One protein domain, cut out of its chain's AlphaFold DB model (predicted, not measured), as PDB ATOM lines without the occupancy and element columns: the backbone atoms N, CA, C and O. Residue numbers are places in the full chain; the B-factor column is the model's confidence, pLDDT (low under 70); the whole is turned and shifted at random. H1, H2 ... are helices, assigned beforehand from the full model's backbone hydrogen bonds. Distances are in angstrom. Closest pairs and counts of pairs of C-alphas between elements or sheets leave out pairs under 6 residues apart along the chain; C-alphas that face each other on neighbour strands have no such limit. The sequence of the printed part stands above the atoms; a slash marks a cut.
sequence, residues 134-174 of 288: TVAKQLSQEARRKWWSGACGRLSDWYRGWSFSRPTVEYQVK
ATOM      1  N   THR A 134     -26.380  16.643   0.350       90.00
ATOM      2  CA  THR A 134     -25.883  15.744  -0.700       90.00
ATOM      3  C   THR A 134     -24.786  16.417  -1.518       90.00
ATOM      4  O   THR A 134     -23.712  15.835  -1.681       90.00
ATOM      5  N   VAL A 135     -25.005  17.664  -1.940       89.44
ATOM      6  CA  VAL A 135     -24.008  18.465  -2.669       89.44
ATOM      7  C   VAL A 135     -22.762  18.696  -1.810       89.44
ATOM      8  O   VAL A 135     -21.648  18.415  -2.249       89.44
ATOM      9  N   ALA A 136     -22.926  19.101  -0.547       90.50
ATOM     10  CA  ALA A 136     -21.805  19.289   0.376       90.50
ATOM     11  C   ALA A 136     -20.978  18.002   0.559       90.50
ATOM     12  O   ALA A 136     -19.743  18.037   0.572       90.50
ATOM     13  N   LYS A 137     -21.642  16.841   0.646       87.94
ATOM     14  CA  LYS A 137     -20.974  15.535   0.726       87.94
ATOM     15  C   LYS A 137     -20.177  15.222  -0.543       87.94
ATOM     16  O   LYS A 137     -19.048  14.745  -0.424       87.94
ATOM     17  N   GLN A 138     -20.730  15.492  -1.725       90.38
ATOM     18  CA  GLN A 138     -20.043  15.288  -3.006       90.38
ATOM     19  C   GLN A 138     -18.805  16.185  -3.130       90.38
ATOM     20  O   GLN A 138     -17.711  15.680  -3.389       90.38
ATOM     21  N   LEU A 139     -18.944  17.482  -2.839       92.75
ATOM     22  CA  LEU A 139     -17.834  18.439  -2.861       92.75
ATOM     23  C   LEU A 139     -16.722  18.042  -1.881       92.75
ATOM     24  O   LEU A 139     -15.544  18.029  -2.239       92.75
ATOM     25  N   SER A 140     -17.087  17.628  -0.663       87.50
ATOM     26  CA  SER A 140     -16.127  17.129   0.331       87.50
ATOM     27  C   SER A 140     -15.380  15.879  -0.156       87.50
ATOM     28  O   SER A 140     -14.166  15.763   0.029       87.50
ATOM     29  N   GLN A 141     -16.079  14.938  -0.800       86.31
ATOM     30  CA  GLN A 141     -15.460  13.737  -1.371       86.31
ATOM     31  C   GLN A 141     -14.507  14.070  -2.524       86.31
ATOM     32  O   GLN A 141     -13.439  13.464  -2.631       86.31
ATOM     33  N   GLU A 142     -14.857  15.027  -3.378       89.88
ATOM     34  CA  GLU A 142     -14.002  15.464  -4.480       89.88
ATOM     35  C   GLU A 142     -12.747  16.192  -3.991       89.88
ATOM     36  O   GLU A 142     -11.639  15.804  -4.373       89.88
ATOM     37  N   ALA A 143     -12.898  17.181  -3.106       88.56
ATOM     38  CA  ALA A 143     -11.775  17.915  -2.526       88.56
ATOM     39  C   ALA A 143     -10.774  16.967  -1.848       88.56
ATOM     40  O   ALA A 143      -9.562  17.085  -2.032       88.56
ATOM     41  N   ARG A 144     -11.284  15.955  -1.138       84.06
ATOM     42  CA  ARG A 144     -10.476  14.913  -0.496       84.06
ATOM     43  C   ARG A 144      -9.696  14.063  -1.498       84.06
ATOM     44  O   ARG A 144      -8.512  13.820  -1.275       84.06
ATOM     45  N   ARG A 145     -10.326  13.618  -2.594       83.12
ATOM     46  CA  ARG A 145      -9.637  12.858  -3.655       83.12
ATOM     47  C   ARG A 145      -8.521  13.687  -4.293       83.12
ATOM     48  O   ARG A 145      -7.410  13.183  -4.439       83.12
ATOM     49  N   LYS A 146      -8.795  14.961  -4.602       87.44
ATOM     50  CA  LYS A 146      -7.796  15.899  -5.141       87.44
ATOM     51  C   LYS A 146      -6.626  16.083  -4.174       87.44
ATOM     52  O   LYS A 146      -5.480  15.885  -4.569       87.44
ATOM     53  N   TRP A 147      -6.898  16.360  -2.898       87.25
ATOM     54  CA  TRP A 147      -5.851  16.480  -1.880       87.25
ATOM     55  C   TRP A 147      -4.997  15.210  -1.772       87.25
ATOM     56  O   TRP A 147      -3.768  15.293  -1.818       87.25
ATOM     57  N   TRP A 148      -5.628  14.032  -1.697       84.94
ATOM     58  CA  TRP A 148      -4.899  12.770  -1.570       84.94
ATOM     59  C   TRP A 148      -4.001  12.493  -2.776       84.94
ATOM     60  O   TRP A 148      -2.858  12.091  -2.580       84.94
ATOM     61  N   SER A 149      -4.460  12.778  -4.001       80.38
ATOM     62  CA  SER A 149      -3.634  12.615  -5.209       80.38
ATOM     63  C   SER A 149      -2.358  13.468  -5.197       80.38
ATOM     64  O   SER A 149      -1.315  13.019  -5.664       80.38
ATOM     65  N   GLY A 150      -2.398  14.667  -4.602       81.94
ATOM     66  CA  GLY A 150      -1.212  15.511  -4.430       81.94
ATOM     67  C   GLY A 150      -0.341  15.119  -3.229       81.94
ATOM     68  O   GLY A 150       0.869  15.346  -3.226       81.94
ATOM     69  N   ALA A 151      -0.935  14.535  -2.186       80.31
ATOM     70  CA  ALA A 151      -0.220  14.106  -0.986       80.31
ATOM     71  C   ALA A 151       0.479  12.751  -1.169       80.31
ATOM     72  O   ALA A 151       1.597  12.570  -0.683       80.31
ATOM     73  N   CYS A 152      -0.136  11.808  -1.891       71.31
ATOM     74  CA  CYS A 152       0.385  10.449  -2.037       71.31
ATOM     75  C   CYS A 152       1.732  10.398  -2.774       71.31
ATOM     76  O   CYS A 152       2.527   9.497  -2.518       71.31
ATOM     77  N   GLY A 153       2.023  11.386  -3.629       71.50
ATOM     78  CA  GLY A 153       3.323  11.531  -4.293       71.50
ATOM     79  C   GLY A 153       4.483  11.879  -3.349       71.50
ATOM     80  O   GLY A 153       5.636  11.695  -3.719       71.50
ATOM     81  N   ARG A 154       4.201  12.344  -2.123       77.12
ATOM     82  CA  ARG A 154       5.213  12.654  -1.093       77.12
ATOM     83  C   ARG A 154       5.491  11.490  -0.134       77.12
ATOM     84  O   ARG A 154       6.280  11.640   0.797       77.12
ATOM     85  N   LEU A 155       4.830  10.344  -0.312       69.75
ATOM     86  CA  LEU A 155       5.028   9.168   0.538       69.75
ATOM     87  C   LEU A 155       6.324   8.438   0.164       69.75
ATOM     88  O   LEU A 155       6.619   8.251  -1.013       69.75
ATOM     89  N   SER A 156       7.069   7.976   1.172       71.56
ATOM     90  CA  SER A 156       8.284   7.175   0.963       71.56
ATOM     91  C   SER A 156       8.001   5.860   0.226       71.56
ATOM     92  O   SER A 156       6.926   5.273   0.380       71.56
ATOM     93  N   ASP A 157       8.992   5.341  -0.504       67.94
ATOM     94  CA  ASP A 157       8.881   4.056  -1.211       67.94
ATOM     95  C   ASP A 157       8.572   2.884  -0.281       67.94
ATOM     96  O   ASP A 157       7.826   1.980  -0.652       67.94
ATOM     97  N   TRP A 158       9.056   2.934   0.964       62.50
ATOM     98  CA  TRP A 158       8.669   1.977   1.996       62.50
ATOM     99  C   TRP A 158       7.158   2.009   2.243       62.50
ATOM    100  O   TRP A 158       6.501   0.974   2.213       62.50
ATOM    101  N   TYR A 159       6.571   3.195   2.413       60.47
ATOM    102  CA  TYR A 159       5.129   3.330   2.641       60.47
ATOM    103  C   TYR A 159       4.305   2.903   1.415       60.47
ATOM    104  O   TYR A 159       3.235   2.315   1.562       60.47
ATOM    105  N   ARG A 160       4.824   3.147   0.205       62.22
ATOM    106  CA  ARG A 160       4.213   2.701  -1.058       62.22
ATOM    107  C   ARG A 160       4.303   1.180  -1.252       62.22
ATOM    108  O   ARG A 160       3.400   0.600  -1.846       62.22
ATOM    109  N   GLY A 161       5.359   0.545  -0.740       57.62
ATOM    110  CA  GLY A 161       5.607  -0.897  -0.851       57.62
ATOM    111  C   GLY A 161       4.774  -1.775   0.089       57.62
ATOM    112  O   GLY A 161       4.623  -2.965  -0.166       57.62
ATOM    113  N   TRP A 162       4.188  -1.210   1.151       57.59
ATOM    114  CA  TRP A 162       3.339  -1.938   2.107       57.59
ATOM    115  C   TRP A 162       1.843  -1.908   1.732       57.59
ATOM    116  O   TRP A 162       0.974  -1.733   2.596       57.59
ATOM    117  N   SER A 163       1.521  -2.126   0.453       52.69
ATOM    118  CA  SER A 163       0.154  -2.268  -0.074       52.69
ATOM    119  C   SER A 163      -0.479  -3.614   0.317       52.69
ATOM    120  O   SER A 163      -0.766  -4.477  -0.507       52.69
ATOM    121  N   PHE A 164      -0.726  -3.824   1.609       49.56
ATOM    122  CA  PHE A 164      -1.456  -5.011   2.055       49.56
ATOM    123  C   PHE A 164      -2.933  -4.836   1.683       49.56
ATOM    124  O   PHE A 164      -3.607  -3.931   2.174       49.56
ATOM    125  N   SER A 165      -3.422  -5.709   0.800       44.81
ATOM    126  CA  SER A 165      -4.815  -5.892   0.348       44.81
ATOM    127  C   SER A 165      -5.474  -4.812  -0.523       44.81
ATOM    128  O   SER A 165      -6.581  -5.042  -1.011       44.81
ATOM    129  N   ARG A 166      -4.823  -3.677  -0.809       46.97
ATOM    130  CA  ARG A 166      -5.332  -2.702  -1.792       46.97
ATOM    131  C   ARG A 166      -4.204  -2.228  -2.712       46.97
ATOM    132  O   ARG A 166      -3.224  -1.691  -2.202       46.97
ATOM    133  N   PRO A 167      -4.339  -2.371  -4.046       44.22
ATOM    134  CA  PRO A 167      -3.321  -1.946  -5.014       44.22
ATOM    135  C   PRO A 167      -3.062  -0.428  -5.017       44.22
ATOM    136  O   PRO A 167      -2.078   0.027  -5.590       44.22
ATOM    137  N   THR A 168      -3.886   0.347  -4.309       53.38
ATOM    138  CA  THR A 168      -3.729   1.787  -4.123       53.38
ATOM    139  C   THR A 168      -3.880   2.100  -2.638       53.38
ATOM    140  O   THR A 168      -4.880   1.713  -2.027       53.38
ATOM    141  N   VAL A 169      -2.913   2.813  -2.045       57.41
ATOM    142  CA  VAL A 169      -3.109   3.464  -0.741       57.41
ATOM    143  C   VAL A 169      -4.187   4.517  -0.971       57.41
ATOM    144  O   VAL A 169      -3.907   5.596  -1.476       57.41
ATOM    145  N   GLU A 170      -5.442   4.160  -0.740       62.06
ATOM    146  CA  GLU A 170      -6.587   5.045  -0.906       62.06
ATOM    147  C   GLU A 170      -6.919   5.659   0.452       62.06
ATOM    148  O   GLU A 170      -6.988   4.954   1.461       62.06
ATOM    149  N   TYR A 171      -7.115   6.973   0.495       63.16
ATOM    150  CA  TYR A 171      -7.500   7.655   1.723       63.16
ATOM    151  C   TYR A 171      -8.904   7.218   2.164       63.16
ATOM    152  O   TYR A 171      -9.897   7.499   1.489       63.16
ATOM    153  N   GLN A 172      -8.997   6.548   3.315       63.38
ATOM    154  CA  GLN A 172     -10.262   6.100   3.893       63.38
ATOM    155  C   GLN A 172     -10.730   7.048   5.000       63.38
ATOM    156  O   GLN A 172      -9.965   7.437   5.874       63.38
ATOM    157  N   VAL A 173     -12.017   7.404   4.965       65.00
ATOM    158  CA  VAL A 173     -12.670   8.242   5.993       65.00
ATOM    159  C   VAL A 173     -13.161   7.400   7.167       65.00
ATOM    160  O   VAL A 173     -13.285   7.887   8.285       65.00
ATOM    161  N   LYS A 174     -13.486   6.132   6.904       71.44
ATOM    162  CA  LYS A 174     -13.870   5.188   7.947       71.44
ATOM    163  C   LYS A 174     -12.610   4.649   8.607       71.44
ATOM    164  O   LYS A 174     -11.603   4.453   7.930       71.44
TER     165      LYS A 174
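Overview. This is residues 134 to 174 of the 288 residues of the protein "RNase H type-1 domain-containing protein" of Ajellomyces capsulatus (strain NAm1 / WU24) (UniProt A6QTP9). An open hook: the long straight helix H1 makes the shank, the short helix H2 lies at the turn, and an unnamed tail, residues 162 to 174, folds back toward H1. Residues 134 to 140 of H1 stick out at one end. The printed part has 41 residues, with two named helices, H1 then H2, no named strand, and the class all helix. It is loose, with a radius of gyration of the C-alphas of 12.2 A, and elongated, spanning 37 by 21 by 13 A.

Along the chain. H1, residues 134 to 152, runs 26.8 A from C-alpha 134 at (-25.883, 15.744, -0.700) to C-alpha 152 at (0.385, 10.449, -2.037). H2, residues 157 to 161, ends at C-alpha 161 at (5.607, -0.897, -0.851).

Arrangement. A tight link of 4 residues joins H1 and H2, which are apart, with no C-alpha of the one within 8 A of the other. In H1 and H2 every O i to N i+4 pair is within hydrogen-bond range.

Size, cuts and confidence. The C-alphas farthest apart, of Thr 134 and Trp 158, are 37.3 A apart. The printed part has no cut. Mean pLDDT of the printed part is 72.4; residue 155 and residues 157 to 173 are under 70.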